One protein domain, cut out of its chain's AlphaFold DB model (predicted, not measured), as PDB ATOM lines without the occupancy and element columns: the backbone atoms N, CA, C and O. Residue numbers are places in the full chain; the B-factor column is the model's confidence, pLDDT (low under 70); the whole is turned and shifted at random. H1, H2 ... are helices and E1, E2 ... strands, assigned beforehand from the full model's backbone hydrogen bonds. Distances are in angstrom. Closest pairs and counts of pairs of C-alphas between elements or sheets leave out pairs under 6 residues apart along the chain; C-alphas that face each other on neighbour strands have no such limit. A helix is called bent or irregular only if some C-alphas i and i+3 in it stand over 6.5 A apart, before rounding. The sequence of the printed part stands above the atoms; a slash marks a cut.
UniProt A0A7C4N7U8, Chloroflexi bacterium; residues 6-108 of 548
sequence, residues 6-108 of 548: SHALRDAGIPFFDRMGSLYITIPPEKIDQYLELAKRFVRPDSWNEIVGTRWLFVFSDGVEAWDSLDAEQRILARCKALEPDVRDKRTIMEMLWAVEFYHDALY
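AT A GLANCE: This is residues 6 to 108 of the 548 residues of a protein of Chloroflexi bacterium (UniProt A0A7C4N7U8). A small three-stranded sheet, E3 E4 E5, is sandwiched between two helices, H2 over one face and H3 over the other. The short helix H1 lies beyond H2, while off to the side of the sheet's edge strand E3 lie the hairpin E1 E2 and the short helix H5, whose closest C-alphas, in E2 and H5, are those of Tyr 24 and Phe 102, 7.7 A apart; the short helix H4 lies between H3 and H5. The printed part has 103 residues, with five named helices and five named strands in the order H1 E1 E2 H2 E3 E4 E5 H3 H4 H5. Both sheets are antiparallel, and the class is mixed, helices and strands. The whole is compact, with a radius of gyration of the C-alphas of 13.4 A and spans of 37 by 29 by 26 A.

HOW THE PARTS SIT: E3, residues 49 to 51, E4, residues 57 to 60, and E5, residues 63 to 66, form a meander, each strand the antiparallel neighbour of the one before. N 51 and O 57 are 2.8 A apart, and N 58 and O 65 are 2.8 A apart, both within hydrogen-bond range. H2, residues 29 to 42, and H3, residues 70 to 83, are on opposite faces of this sheet, three layers in all. H2 has a height over the sheet of 9.9 A and runs along the strands, at 1 degrees to E4 on the local plane; its closest C-alphas to E4 are those of Lys 40 and Val 59, 6.3 A apart. H3 has a height over the sheet of 10.3 A and runs slantwise to the strands, at 39 degrees to E5 on the local plane; the closest C-alphas, of Ala 66 and Ala 72, are 7.0 A apart. H1, residues 6 to 11, only just touches H2, by residues 35 to 38 of H2 alone, with 3 pairs of C-alphas within 8 A, the closest those of Ala 8 and Leu 38 at 7.4 A. E1, residues 16 to 19, and E2, residues 22 to 25, form a hairpin, with N 17 and O 24 at 3.0 A. H4, residues 93 to 98, only just touches H3, by residues 73 to 77 of H3 alone, with 3 pairs of C-alphas within 8 A, the closest those of Leu 77 and Ile 93 at 6.0 A. H5, residues 101 to 107, touches H4 at a steep tilt of 59 degrees, opposite ways, with the C-alphas of Trp 98 and His 104 closest at 6.3 A. The closest C-alphas of E2 and H5 are those of Tyr 24 and Phe 102, 7.7 A apart. In H1, H3 and H4 every O i to N i+4 pair is within hydrogen-bond range; H2 has 8 of 10, and H5 has 1 of 3 beside 3 of 4 O i to N i+3 pairs.

IN THESE COORDINATES: H1 begins at C-alpha 6, (-26.702, 14.950, -43.626), and H5 ends at C-alpha 107, (-24.040, 21.084, -19.650). E4 begins at C-alpha 57, (-14.402, 22.055, -29.586). From first to last C-alpha H2 measures 20.3 A and H3 20.1 A, E5 10.2 A, H5 10.0 A, E1 9.9 A, E4 9.8 A, E2 9.6 A, H1 8.8 A, H4 8.5 A and E3 6.9 A. H2 and H5 are irregular: C-alphas 30 and 33 are 7.7 A apart, and C-alphas 102 and 105 are 7.3 A apart.

THE WHOLE: The C-alphas farthest apart, those of Asp 11 and Arg 91, are 37.6 A apart. The printed part has no cut and no long link. The mean pLDDT of the printed part is 91.0, and no printed residue is under 70.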
ATOM      1  N   SER A   6     -25.797  15.991 -44.139       90.25
ATOM      2  CA  SER A   6     -26.702  14.950 -43.626       90.25
ATOM      3  C   SER A   6     -26.502  13.589 -44.305       90.25
ATOM      4  O   SER A   6     -26.689  12.556 -43.666       90.25
ATOM      5  N   HIS A   7     -26.085  13.563 -45.577       92.56
ATOM      6  CA  HIS A   7     -25.724  12.325 -46.272       92.56
ATOM      7  C   HIS A   7     -24.415  11.754 -45.720       92.56
ATOM      8  O   HIS A   7     -24.376  10.587 -45.343       92.56
ATOM      9  N   ALA A   8     -23.398  12.602 -45.539       93.00
ATOM     10  CA  ALA A   8     -22.125  12.196 -44.951       93.00
ATOM     11  C   ALA A   8     -22.274  11.660 -43.510       93.00
ATOM     12  O   ALA A   8     -21.594  10.705 -43.139       93.00
ATOM     13  N   LEU A   9     -23.195  12.219 -42.713       93.25
ATOM     14  CA  LEU A   9     -23.529  11.688 -41.385       93.25
ATOM     15  C   LEU A   9     -24.158  10.287 -41.457       93.25
ATOM     16  O   LEU A   9     -23.805   9.426 -40.651       93.25
ATOM     17  N   ARG A  10     -25.052  10.035 -42.428       93.38
ATOM     18  CA  ARG A  10     -25.651   8.703 -42.642       93.38
ATOM     19  C   ARG A  10     -24.601   7.680 -43.057       93.38
ATOM     20  O   ARG A  10     -24.579   6.596 -42.484       93.38
ATOM     21  N   ASP A  11     -23.712   8.041 -43.978       94.19
ATOM     22  CA  ASP A  11     -22.639   7.158 -44.450       94.19
ATOM     23  C   ASP A  11     -21.640   6.824 -43.332       94.19
ATOM     24  O   ASP A  11     -21.160   5.697 -43.226       94.19
ATOM     25  N   ALA A  12     -21.374   7.783 -42.440       91.50
ATOM     26  CA  ALA A  12     -20.568   7.575 -41.238       91.50
ATOM     27  C   ALA A  12     -21.316   6.815 -40.119       91.50
ATOM     28  O   ALA A  12     -20.723   6.458 -39.095       91.50
ATOM     29  N   GLY A  13     -22.619   6.568 -40.278       93.38
ATOM     30  CA  GLY A  13     -23.479   5.963 -39.263       93.38
ATOM     31  C   GLY A  13     -23.540   6.776 -37.966       93.38
ATOM     32  O   GLY A  13     -23.510   6.186 -36.885       93.38
ATOM     33  N   ILE A  14     -23.522   8.108 -38.054       94.38
ATOM     34  CA  ILE A  14     -23.651   9.018 -36.908       94.38
ATOM     35  C   ILE A  14     -25.131   9.417 -36.793       94.38
ATOM     36  O   ILE A  14     -25.688   9.929 -37.767       94.38
ATOM     37  N   PRO A  15     -25.794   9.166 -35.650       92.19
ATOM     38  CA  PRO A  15     -27.213   9.446 -35.505       92.19
ATOM     39  C   PRO A  15     -27.472  10.953 -35.418       92.19
ATOM     40  O   PRO A  15     -26.784  11.695 -34.717       92.19
ATOM     41  N   PHE A  16     -28.506  11.395 -36.128       92.44
ATOM     42  CA  PHE A  16     -29.009  12.760 -36.068       92.44
ATOM     43  C   PHE A  16     -30.510  12.787 -36.337       92.44
ATOM     44  O   PHE A  16     -31.060  11.865 -36.947       92.44
ATOM     45  N   PHE A  17     -31.159  13.874 -35.940       91.44
ATOM     46  CA  PHE A  17     -32.519  14.191 -36.358       91.44
ATOM     47  C   PHE A  17     -32.610  15.642 -36.834       91.44
ATOM     48  O   PHE A  17     -31.842  16.503 -36.408       91.44
ATOM     49  N   ASP A  18     -33.536  15.895 -37.755       87.38
ATOM     50  CA  ASP A  18     -33.839  17.237 -38.250       87.38
ATOM     51  C   ASP A  18     -35.017  17.807 -37.458       87.38
ATOM     52  O   ASP A  18     -36.040  17.137 -37.281       87.38
ATOM     53  N   ARG A  19     -34.875  19.039 -36.977       83.06
ATOM     54  CA  ARG A  19     -35.977  19.802 -36.399       83.06
ATOM     55  C   ARG A  19     -35.851  21.252 -36.846       83.06
ATOM     56  O   ARG A  19     -34.863  21.916 -36.557       83.06
ATOM     57  N   MET A  20     -36.887  21.740 -37.531       78.50
ATOM     58  CA  MET A  20     -36.987  23.119 -38.033       78.50
ATOM     59  C   MET A  20     -35.804  23.544 -38.928       78.50
ATOM     60  O   MET A  20     -35.421  24.710 -38.921       78.50
ATOM     61  N   GLY A  21     -35.235  22.617 -39.712       78.38
ATOM     62  CA  GLY A  21     -34.126  22.910 -40.629       78.38
ATOM     63  C   GLY A  21     -32.741  22.915 -39.973       78.38
ATOM     64  O   GLY A  21     -31.754  23.226 -40.642       78.38
ATOM     65  N   SER A  22     -32.661  22.539 -38.693       83.56
ATOM     66  CA  SER A  22     -31.418  22.328 -37.948       83.56
ATOM     67  C   SER A  22     -31.197  20.840 -37.688       83.56
ATOM     68  O   SER A  22     -32.136  20.099 -37.388       83.56
ATOM     69  N   LEU A  23     -29.939  20.400 -37.777       90.12
ATOM     70  CA  LEU A  23     -29.546  19.027 -37.466       90.12
ATOM     71  C   LEU A  23     -29.079  18.934 -36.016       90.12
ATOM     72  O   LEU A  23     -28.133  19.610 -35.620       90.12
ATOM     73  N   TYR A  24     -29.715  18.051 -35.259       91.19
ATOM     74  CA  TYR A  24     -29.366  17.727 -33.883       91.19
ATOM     75  C   TYR A  24     -28.642  16.388 -33.870       91.19
ATOM     76  O   TYR A  24     -29.179  15.386 -34.344       91.19
ATOM     77  N   ILE A  25     -27.402  16.386 -33.386       92.69
ATOM     78  CA  ILE A  25     -26.458  15.290 -33.616       92.69
ATOM     79  C   ILE A  25     -25.968  14.771 -32.273       92.69
ATOM     80  O   ILE A  25     -25.419  15.521 -31.470       92.69
ATOM     81  N   THR A  26     -26.142  13.472 -32.045       90.81
ATOM     82  CA  THR A  26     -25.592  12.786 -30.874       90.81
ATOM     83  C   THR A  26     -24.394  11.977 -31.338       90.81
ATOM     84  O   THR A  26     -24.543  11.025 -32.097       90.81
ATOM     85  N   ILE A  27     -23.194  12.373 -30.924       92.44
ATOM     86  CA  ILE A  27     -21.952  11.774 -31.418       92.44
ATOM     87  C   ILE A  27     -21.577  10.597 -30.508       92.44
ATOM     88  O   ILE A  27     -21.308  10.823 -29.327       92.44
ATOM     89  N   PRO A  28     -21.526   9.350 -31.012       90.06
ATOM     90  CA  PRO A  28     -20.983   8.240 -30.237       90.06
ATOM     91  C   PRO A  28     -19.512   8.519 -29.876       90.06
ATOM     92  O   PRO A  28     -18.780   9.003 -30.748       90.06
ATOM     93  N   PRO A  29     -19.048   8.238 -28.641       86.69
ATOM     94  CA  PRO A  29     -17.698   8.596 -28.193       86.69
ATOM     95  C   PRO A  29     -16.577   8.116 -29.126       86.69
ATOM     96  O   PRO A  29     -15.616   8.839 -29.383       86.69
ATOM     97  N   GLU A  30     -16.724   6.924 -29.699       91.81
ATOM     98  CA  GLU A  30     -15.779   6.315 -30.635       91.81
ATOM     99  C   GLU A  30     -15.752   6.976 -32.025       91.81
ATOM    100  O   GLU A  30     -14.840   6.719 -32.809       91.81
ATOM    101  N   LYS A  31     -16.726   7.839 -32.340       93.81
ATOM    102  CA  LYS A  31     -16.859   8.521 -33.638       93.81
ATOM    103  C   LYS A  31     -16.514  10.007 -33.598       93.81
ATOM    104  O   LYS A  31     -16.667  10.680 -34.614       93.81
ATOM    105  N   ILE A  32     -16.039  10.535 -32.470       92.25
ATOM    106  CA  ILE A  32     -15.762  11.974 -32.313       92.25
ATOM    107  C   ILE A  32     -14.757  12.482 -33.348       92.25
ATOM    108  O   ILE A  32     -15.001  13.510 -33.974       92.25
ATOM    109  N   ASP A  33     -13.657  11.759 -33.568       93.44
ATOM    110  CA  ASP A  33     -12.641  12.171 -34.545       93.44
ATOM    111  C   ASP A  33     -13.190  12.119 -35.982       93.44
ATOM    112  O   ASP A  33     -12.953  13.028 -36.776       93.44
ATOM    113  N   GLN A  34     -14.011  11.110 -36.297       94.25
ATOM    114  CA  GLN A  34     -14.694  11.007 -37.589       94.25
ATOM    115  C   GLN A  34     -15.694  12.157 -37.796       94.25
ATOM    116  O   GLN A  34     -15.742  12.743 -38.878       94.25
ATOM    117  N   TYR A  35     -16.473  12.505 -36.767       95.00
ATOM    118  CA  TYR A  35     -17.385  13.645 -36.803       95.00
ATOM    119  C   TYR A  35     -16.629  14.963 -36.984       95.00
ATOM    120  O   TYR A  35     -17.043  15.793 -37.787       95.00
ATOM    121  N   LEU A  36     -15.507  15.147 -36.282       94.19
ATOM    122  CA  LEU A  36     -14.695  16.359 -36.365       94.19
ATOM    123  C   LEU A  36     -14.192  16.614 -37.794       94.19
ATOM    124  O   LEU A  36     -14.263  17.744 -38.274       94.19
ATOM    125  N   GLU A  37     -13.738  15.576 -38.499       94.56
ATOM    126  CA  GLU A  37     -13.320  15.699 -39.902       94.56
ATOM    127  C   GLU A  37     -14.490  16.048 -40.836       94.56
ATOM    128  O   GLU A  37     -14.340  16.863 -41.752       94.56
ATOM    129  N   LEU A  38     -15.686  15.506 -40.578       94.25
ATOM    130  CA  LEU A  38     -16.894  15.908 -41.301       94.25
ATOM    131  C   LEU A  38     -17.265  17.367 -41.007       94.25
ATOM    132  O   LEU A  38     -17.532  18.127 -41.935       94.25
ATOM    133  N   ALA A  39     -17.243  17.786 -39.742       93.19
ATOM    134  CA  ALA A  39     -17.553  19.157 -39.353       93.19
ATOM    135  C   ALA A  39     -16.599  20.157 -40.028       93.19
ATOM    136  O   ALA A  39     -17.068  21.122 -40.627       93.19
ATOM    137  N   LYS A  40     -15.285  19.882 -40.045       93.38
ATOM    138  CA  LYS A  40     -14.281  20.707 -40.750       93.38
ATOM    139  C   LYS A  40     -14.567  20.827 -42.245       93.38
ATOM    140  O   LYS A  40     -14.444  21.904 -42.815       93.38
ATOM    141  N   ARG A  41     -14.945  19.721 -42.893       92.81
ATOM    142  CA  ARG A  41     -15.206  19.690 -44.339       92.81
ATOM    143  C   ARG A  41     -16.465  20.464 -44.732       92.81
ATOM    144  O   ARG A  41     -16.528  20.983 -45.843       92.81
ATOM    145  N   PHE A  42     -17.473  20.491 -43.862       93.31
ATOM    146  CA  PHE A  42     -18.804  20.999 -44.200       93.31
ATOM    147  C   PHE A  42     -19.183  22.308 -43.494       93.31
ATOM    148  O   PHE A  42     -20.228  22.869 -43.831       93.31
ATOM    149  N   VAL A  43     -18.391  22.834 -42.555       92.38
ATOM    150  CA  VAL A  43     -18.656  24.149 -41.942       92.38
ATOM    151  C   VAL A  43     -18.596  25.262 -42.996       92.38
ATOM    152  O   VAL A  43     -17.742  25.248 -43.881       92.38
ATOM    153  N   ARG A  44     -19.541  26.213 -42.952       90.75
ATOM    154  CA  ARG A  44     -19.556  27.342 -43.899       90.75
ATOM    155  C   ARG A  44     -18.674  28.483 -43.375       90.75
ATOM    156  O   ARG A  44     -18.580  28.625 -42.156       90.75
ATOM    157  N   PRO A  45     -18.100  29.328 -44.252       86.81
ATOM    158  CA  PRO A  45     -17.262  30.466 -43.865       86.81
ATOM    159  C   PRO A  45     -17.883  31.434 -42.854       86.81
ATOM    160  O   PRO A  45     -17.168  31.997 -42.035       86.81
ATOM    161  N   ASP A  46     -19.204  31.597 -42.899       89.12
ATOM    162  CA  ASP A  46     -20.019  32.502 -42.087       89.12
ATOM    163  C   ASP A  46     -20.672  31.817 -40.872       89.12
ATOM    164  O   ASP A  46     -21.643  32.315 -40.314       89.12
ATOM    165  N   SER A  47     -20.174  30.647 -40.467       91.44
ATOM    166  CA  SER A  47     -20.750  29.857 -39.377       91.44
ATOM    167  C   SER A  47     -19.676  29.099 -38.604       91.44
ATOM    168  O   SER A  47     -18.530  29.003 -39.040       91.44
ATOM    169  N   TRP A  48     -20.070  28.510 -37.480       94.44
ATOM    170  CA  TRP A  48     -19.263  27.530 -36.764       94.44
ATOM    171  C   TRP A  48     -20.085  26.267 -36.492       94.44
ATOM    172  O   TRP A  48     -21.298  26.228 -36.718       94.44
ATOM    173  N   ASN A  49     -19.412  25.218 -36.031       93.12
ATOM    174  CA  ASN A  49     -20.051  24.067 -35.411       93.12
ATOM    175  C   ASN A  49     -19.329  23.712 -34.115       93.12
ATOM    176  O   ASN A  49     -18.109  23.574 -34.101       93.12
ATOM    177  N   GLU A  50     -20.078  23.562 -33.035       93.56
ATOM    178  CA  GLU A  50     -19.553  23.160 -31.739       93.56
ATOM    179  C   GLU A  50     -19.750  21.662 -31.465       93.56
ATOM    180  O   GLU A  50     -20.715  21.034 -31.902       93.56
ATOM    181  N   ILE A  51     -18.808  21.093 -30.718       93.12
ATOM    182  CA  ILE A  51     -18.880  19.760 -30.124       93.12
ATOM    183  C   ILE A  51     -18.890  19.973 -28.614       93.12
ATOM    184  O   ILE A  51     -17.967  20.592 -28.080       93.12
ATOM    185  N   VAL A  52     -19.938  19.481 -27.955       90.06
ATOM    186  CA  VAL A  52     -20.237  19.704 -26.535       90.06
ATOM    187  C   VAL A  52     -20.394  18.351 -25.839       90.06
ATOM    188  O   VAL A  52     -21.064  17.461 -26.363       90.06
ATOM    189  N   GLY A  53     -19.773  18.180 -24.668       85.88
ATOM    190  CA  GLY A  53     -19.804  16.937 -23.887       85.88
ATOM    191  C   GLY A  53     -18.426  16.283 -23.776       85.88
ATOM    192  O   GLY A  53     -17.574  16.757 -23.029       85.88
ATOM    193  N   THR A  54     -18.186  15.183 -24.501       81.44
ATOM    194  CA  THR A  54     -16.927  14.411 -24.401       81.44
ATOM    195  C   THR A  54     -15.681  15.222 -24.773       81.44
ATOM    196  O   THR A  54     -14.601  14.983 -24.238       81.44
ATOM    197  N   ARG A  55     -15.820  16.179 -25.693       87.00
ATOM    198  CA  ARG A  55     -14.825  17.218 -25.978       87.00
ATOM    199  C   ARG A  55     -15.556  18.550 -26.119       87.00
ATOM    200  O   ARG A  55     -16.742  18.552 -26.434       87.00
ATOM    201  N   TRP A  56     -14.829  19.644 -25.927       91.25
ATOM    202  CA  TRP A  56     -15.344  21.009 -26.031       91.25
ATOM    203  C   TRP A  56     -14.594  21.728 -27.147       91.25
ATOM    204  O   TRP A  56     -13.542  22.323 -26.919       91.25
ATOM    205  N   LEU A  57     -15.080  21.576 -28.379       94.75
ATOM    206  CA  LEU A  57     -14.402  22.055 -29.586       94.75
ATOM    207  C   LEU A  57     -15.317  22.976 -30.384       94.75
ATOM    208  O   LEU A  57     -16.505  22.704 -30.519       94.75
ATOM    209  N   PHE A  58     -14.736  24.012 -30.975       96.56
ATOM    210  CA  PHE A  58     -15.404  24.939 -31.880       96.56
ATOM    211  C   PHE A  58     -14.720  24.880 -33.240       96.56
ATOM    212  O   PHE A  58     -13.540  25.197 -33.383       96.56
ATOM    213  N   VAL A  59     -15.466  24.416 -34.235       96.31
ATOM    214  CA  VAL A  59     -15.014  24.222 -35.608       96.31
ATOM    215  C   VAL A  59     -15.432  25.432 -36.427       96.31
ATOM    216  O   VAL A  59     -16.619  25.653 -36.658       96.31
ATOM    217  N   PHE A  60     -14.449  26.195 -36.883       95.50
ATOM    218  CA  PHE A  60     -14.606  27.307 -37.811       95.50
ATOM    219  C   PHE A  60     -14.043  26.922 -39.187       95.50
ATOM    220  O   PHE A  60     -13.370  25.904 -39.347       95.50
ATOM    221  N   SER A  61     -14.310  27.741 -40.203       90.62
ATOM    222  CA  SER A  61     -13.865  27.480 -41.582       90.62
ATOM    223  C   SER A  61     -12.345  27.509 -41.781       90.62
ATOM    224  O   SER A  61     -11.839  26.913 -42.729       90.62
ATOM    225  N   ASP A  62     -11.618  28.175 -40.889       91.19
ATOM    226  CA  ASP A  62     -10.165  28.354 -40.915       91.19
ATOM    227  C   ASP A  62      -9.426  27.529 -39.843       91.19
ATOM    228  O   ASP A  62      -8.196  27.558 -39.789       91.19
ATOM    229  N   GLY A  63     -10.137  26.773 -38.997       92.94
ATOM    230  CA  GLY A  63      -9.508  25.980 -37.944       92.94
ATOM    231  C   GLY A  63     -10.456  25.472 -36.862       92.94
ATOM    232  O   GLY A  63     -11.651  25.750 -36.857       92.94
ATOM    233  N   VAL A  64      -9.895  24.712 -35.922       95.44
ATOM    234  CA  VAL A  64     -10.604  24.188 -34.747       95.44
ATOM    235  C   VAL A  64      -9.954  24.745 -33.493       95.44
ATOM    236  O   VAL A  64      -8.738  24.647 -33.341       95.44
ATOM    237  N   GLU A  65     -10.763  25.283 -32.588       95.44
ATOM    238  CA  GLU A  65     -10.320  25.772 -31.285       95.44
ATOM    239  C   GLU A  65     -10.916  24.914 -30.165       95.44
ATOM    240  O   GLU A  65     -12.107  24.599 -30.176       95.44
ATOM    241  N   ALA A  66     -10.086  24.519 -29.199       93.88
ATOM    242  CA  ALA A  66     -10.543  23.844 -27.991       93.88
ATOM    243  C   ALA A  66     -10.910  24.880 -26.926       93.88
ATOM    244  O   ALA A  66     -10.160  25.825 -26.694       93.88
ATOM    245  N   TRP A  67     -12.051  24.698 -26.265       91.94
ATOM    246  CA  TRP A  67     -12.405  25.473 -25.082       91.94
ATOM    247  C   TRP A  67     -11.802  24.798 -23.846       91.94
ATOM    248  O   TRP A  67     -12.420  23.950 -23.209       91.94
ATOM    249  N   ASP A  68     -10.547  25.143 -23.565       85.12
ATOM    250  CA  ASP A  68      -9.702  24.529 -22.531       85.12
ATOM    251  C   ASP A  68      -9.032  25.563 -21.608       85.12
ATOM    252  O   ASP A  68      -8.102  25.256 -20.861       85.12
ATOM    253  N   SER A  69      -9.454  26.822 -21.700       84.19
ATOM    254  CA  SER A  69      -8.918  27.937 -20.927       84.19
ATOM    255  C   SER A  69      -9.826  29.159 -21.044       84.19
ATOM    256  O   SER A  69     -10.623  29.275 -21.978       84.19
ATOM    257  N   LEU A  70      -9.671  30.106 -20.116       82.12
ATOM    258  CA  LEU A  70     -10.369  31.393 -20.167       82.12
ATOM    259  C   LEU A  70      -9.968  32.206 -21.410       82.12
ATOM    260  O   LEU A  70     -10.814  32.819 -22.055       82.12
ATOM    261  N   ASP A  71      -8.687  32.173 -21.781       89.75
ATOM    262  CA  ASP A  71      -8.200  32.862 -22.977       89.75
ATOM    263  C   ASP A  71      -8.802  32.261 -24.254       89.75
ATOM    264  O   ASP A  71      -9.156  32.995 -25.179       89.75
ATOM    265  N   ALA A  72      -8.942  30.929 -24.314       91.25
ATOM    266  CA  ALA A  72      -9.651  30.266 -25.406       91.25
ATOM    267  C   ALA A  72     -11.138  30.635 -25.418       91.25
ATOM    268  O   ALA A  72     -11.666  30.960 -26.478       91.25
ATOM    269  N   GLU A  73     -11.795  30.673 -24.254       92.44
ATOM    270  CA  GLU A  73     -13.196  31.087 -24.140       92.44
ATOM    271  C   GLU A  73     -13.427  32.479 -24.736       92.44
ATOM    272  O   GLU A  73     -14.328  32.670 -25.552       92.44
ATOM    273  N   GLN A  74     -12.591  33.450 -24.362       92.81
ATOM    274  CA  GLN A  74     -12.715  34.828 -24.835       92.81
ATOM    275  C   GLN A  74     -12.540  34.931 -26.353       92.81
ATOM    276  O   GLN A  74     -13.321  35.626 -27.010       92.81
ATOM    277  N   ARG A  75     -11.550  34.227 -26.924       95.19
ATOM    278  CA  ARG A  75     -11.327  34.199 -28.378       95.19
ATOM    279  C   ARG A  75     -12.497  33.557 -29.111       95.19
ATOM    280  O   ARG A  75     -13.055  34.179 -30.013       95.19
ATOM    281  N   ILE A  76     -12.900  32.356 -28.701       96.38
ATOM    282  CA  ILE A  76     -13.996  31.607 -29.324       96.38
ATOM    283  C   ILE A  76     -15.297  32.415 -29.248       96.38
ATOM    284  O   ILE A  76     -15.946  32.622 -30.272       96.38
ATOM    285  N   LEU A  77     -15.654  32.945 -28.073       95.81
ATOM    286  CA  LEU A  77     -16.876  33.730 -27.901       95.81
ATOM    287  C   LEU A  77     -16.862  34.991 -28.770       95.81
ATOM    288  O   LEU A  77     -17.869  35.304 -29.404       95.81
ATOM    289  N   ALA A  78     -15.734  35.706 -28.847       95.69
ATOM    290  CA  ALA A  78     -15.611  36.878 -29.713       95.69
ATOM    291  C   ALA A  78     -15.867  36.528 -31.190       95.69
ATOM    292  O   ALA A  78     -16.554  37.277 -31.888       95.69
ATOM    293  N   ARG A  79     -15.379  35.369 -31.649       95.56
ATOM    294  CA  ARG A  79     -15.636  34.862 -33.004       95.56
ATOM    295  C   ARG A  79     -17.107  34.501 -33.209       95.56
ATOM    296  O   ARG A  79     -17.693  34.955 -34.189       95.56
ATOM    297  N   CYS A  80     -17.729  33.771 -32.282       95.75
ATOM    298  CA  CYS A  80     -19.154  33.430 -32.371       95.75
ATOM    299  C   CYS A  80     -20.032  34.692 -32.451       95.75
ATOM    300  O   CYS A  80     -20.904  34.783 -33.309       95.75
ATOM    301  N   LYS A  81     -19.741  35.721 -31.641       94.88
ATOM    302  CA  LYS A  81     -20.454  37.016 -31.661       94.88
ATOM    303  C   LYS A  81     -20.291  37.806 -32.958       94.88
ATOM    304  O   LYS A  81     -21.176  38.587 -33.324       94.88
ATOM    305  N   ALA A  82     -19.143  37.662 -33.617       94.25
ATOM    306  CA  ALA A  82     -18.899  38.284 -34.911       94.25
ATOM    307  C   ALA A  82     -19.738  37.622 -36.015       94.25
ATOM    308  O   ALA A  82     -20.218  38.325 -36.905       94.25
ATOM    309  N   LEU A  83     -19.940  36.302 -35.928       93.19
ATOM    310  CA  LEU A  83     -20.647  35.499 -36.926       93.19
ATOM    311  C   LEU A  83     -22.174  35.501 -36.742       93.19
ATOM    312  O   LEU A  83     -22.890  35.621 -37.730       93.19
ATOM    313  N   GLU A  84     -22.676  35.427 -35.505       91.06
ATOM    314  CA  GLU A  84     -24.110  35.281 -35.210       91.06
ATOM    315  C   GLU A  84     -24.633  36.425 -34.316       91.06
ATOM    316  O   GLU A  84     -24.188  36.586 -33.173       91.06
ATOM    317  N   PRO A  85     -25.567  37.259 -34.810       89.88
ATOM    318  CA  PRO A  85     -26.208  38.305 -34.016       89.88
ATOM    319  C   PRO A  85     -26.848  37.829 -32.705       89.88
ATOM    320  O   PRO A  85     -26.723  38.540 -31.704       89.88
ATOM    321  N   ASP A  86     -27.465  36.645 -32.687       87.81
ATOM    322  CA  ASP A  86     -28.249  36.152 -31.542       87.81
ATOM    323  C   ASP A  86     -27.403  35.784 -30.308       87.81
ATOM    324  O   ASP A  86     -27.938  35.620 -29.209       87.81
ATOM    325  N   VAL A  87     -26.074  35.694 -30.450       91.50
ATOM    326  CA  VAL A  87     -25.157  35.369 -29.338       91.50
ATOM    327  C   VAL A  87     -24.376  36.579 -28.808       91.50
ATOM    328  O   VAL A  87     -23.570  36.452 -27.882       91.50
ATOM    329  N   ARG A  88     -24.593  37.782 -29.361       92.56
ATOM    330  CA  ARG A  88     -23.830  39.002 -29.009       92.56
ATOM    331  C   ARG A  88     -23.989  39.441 -27.557       92.56
ATOM    332  O   ARG A  88     -23.035  39.966 -26.972       92.56
ATOM    333  N   ASP A  89     -25.164  39.210 -26.984       94.00
ATOM    334  CA  ASP A  89     -25.514  39.546 -25.603       94.00
ATOM    335  C   ASP A  89     -24.937  38.561 -24.571       94.00
ATOM    336  O   ASP A  89     -24.835  38.903 -23.393       94.00
ATOM    337  N   LYS A  90     -24.512  37.363 -24.994       93.44
ATOM    338  CA  LYS A  90     -24.009  36.308 -24.100       93.44
ATOM    339  C   LYS A  90     -22.661  36.688 -23.496       93.44
ATOM    340  O   LYS A  90     -21.771  37.178 -24.188       93.44
ATOM    341  N   ARG A  91     -22.480  36.478 -22.197       93.56
ATOM    342  CA  ARG A  91     -21.273  36.874 -21.452       93.56
ATOM    343  C   ARG A  91     -20.195  35.796 -21.470       93.56
ATOM    344  O   ARG A  91     -19.021  36.139 -21.412       93.56
ATOM    345  N   THR A  92     -20.592  34.528 -21.562       92.25
ATOM    346  CA  THR A  92     -19.712  33.348 -21.537       92.25
ATOM    347  C   THR A  92     -20.138  32.337 -22.602       92.25
ATOM    348  O   THR A  92     -21.276  32.383 -23.083       92.25
ATOM    349  N   ILE A  93     -19.255  31.395 -22.955       93.00
ATOM    350  CA  ILE A  93     -19.631  30.269 -23.829       93.00
ATOM    351  C   ILE A  93     -20.701  29.416 -23.146       93.00
ATOM    352  O   ILE A  93     -21.643  28.983 -23.803       93.00
ATOM    353  N   MET A  94     -20.618  29.231 -21.826       90.56
ATOM    354  CA  MET A  94     -21.625  28.469 -21.084       90.56
ATOM    355  C   MET A  94     -23.024  29.094 -21.189       90.56
ATOM    356  O   MET A  94     -23.995  28.383 -21.425       90.56
ATOM    357  N   GLU A  95     -23.142  30.420 -21.069       91.69
ATOM    358  CA  GLU A  95     -24.421  31.123 -21.242       91.69
ATOM    359  C   GLU A  95     -24.954  30.997 -22.678       91.69
ATOM    360  O   GLU A  95     -26.161  30.865 -22.880       91.69
ATOM    361  N   MET A  96     -24.058  31.002 -23.669       93.50
ATOM    362  CA  MET A  96     -24.405  30.777 -25.072       93.50
ATOM    363  C   MET A  96     -24.936  29.357 -25.307       93.50
ATOM    364  O   MET A  96     -26.010  29.204 -25.880       93.50
ATOM    365  N   LEU A  97     -24.226  28.325 -24.839       92.69
ATOM    366  CA  LEU A  97     -24.642  26.929 -25.008       92.69
ATOM    367  C   LEU A  97     -25.916  26.616 -24.214       92.69
ATOM    368  O   LEU A  97     -26.780  25.898 -24.708       92.69
ATOM    369  N   TRP A  98     -26.081  27.196 -23.022       90.44
ATOM    370  CA  TRP A  98     -27.291  27.035 -22.210       90.44
ATOM    371  C   TRP A  98     -28.543  27.621 -22.875       90.44
ATOM    372  O   TRP A  98     -29.657  27.181 -22.596       90.44
ATOM    373  N   ALA A  99     -28.399  28.590 -23.782       90.88
ATOM    374  CA  ALA A  99     -29.531  29.099 -24.555       90.88
ATOM    375  C   ALA A  99     -30.100  28.053 -25.536       90.88
ATOM    376  O   ALA A  99     -31.222  28.212 -26.017       90.88
ATOM    377  N   VAL A 100     -29.359  26.975 -25.810       89.25
ATOM    378  CA  VAL A 100     -29.778  25.872 -26.672       89.25
ATOM    379  C   VAL A 100     -30.242  24.703 -25.801       89.25
ATOM    380  O   VAL A 100     -29.433  23.982 -25.223       89.25
ATOM    381  N   GLU A 101     -31.560  24.483 -25.749       88.06
ATOM    382  CA  GLU A 101     -32.204  23.431 -24.935       88.06
ATOM    383  C   GLU A 101     -31.586  22.039 -25.152       88.06
ATOM    384  O   GLU A 101     -31.421  21.271 -24.210       88.06
ATOM    385  N   PHE A 102     -31.157  21.733 -26.381       88.25
ATOM    386  CA  PHE A 102     -30.526  20.453 -26.722       88.25
ATOM    387  C   PHE A 102     -29.243  20.152 -25.935       88.25
ATOM    388  O   PHE A 102     -28.905  18.986 -25.759       88.25
ATOM    389  N   TYR A 103     -28.529  21.174 -25.455       89.19
ATOM    390  CA  TYR A 103     -27.303  20.969 -24.688       89.19
ATOM    391  C   TYR A 103     -27.540  20.812 -23.187       89.19
ATOM    392  O   TYR A 103     -26.603  20.433 -22.494       89.19
ATOM    393  N   HIS A 104     -28.743  21.058 -22.654       88.56
ATOM    394  CA  HIS A 104     -28.969  21.086 -21.198       88.56
ATOM    395  C   HIS A 104     -28.488  19.813 -20.489       88.56
ATOM    396  O   HIS A 104     -27.785  19.915 -19.483       88.56
ATOM    397  N   ASP A 105     -28.747  18.644 -21.078       79.31
ATOM    398  CA  ASP A 105     -28.324  17.340 -20.544       79.31
ATOM    399  C   ASP A 105     -26.798  17.122 -20.583       79.31
ATOM    400  O   ASP A 105     -26.261  16.320 -19.823       79.31
ATOM    401  N   ALA A 106     -26.081  17.827 -21.464       77.19
ATOM    402  CA  ALA A 106     -24.622  17.771 -21.565       77.19
ATOM    403  C   ALA A 106     -23.919  18.845 -20.714       77.19
ATOM    404  O   ALA A 106     -22.752  18.675 -20.359       77.19
ATOM    405  N   LEU A 107     -24.600  19.953 -20.402       82.44
ATOM    406  CA  LEU A 107     -24.040  21.084 -19.650       82.44
ATOM    407  C   LEU A 107     -24.207  20.936 -18.132       82.44
ATOM    408  O   LEU A 107     -23.407  21.495 -17.380       82.44
ATOM    409  N   TYR A 108     -25.231  20.211 -17.675       76.12
ATOM    410  CA  TYR A 108     -25.490  19.982 -16.255       76.12
ATOM    411  C   TYR A 108     -25.532  18.490 -15.932       76.12
ATOM    412  O   TYR A 108     -26.311  17.734 -16.503       76.12
TER     413      TYR A 108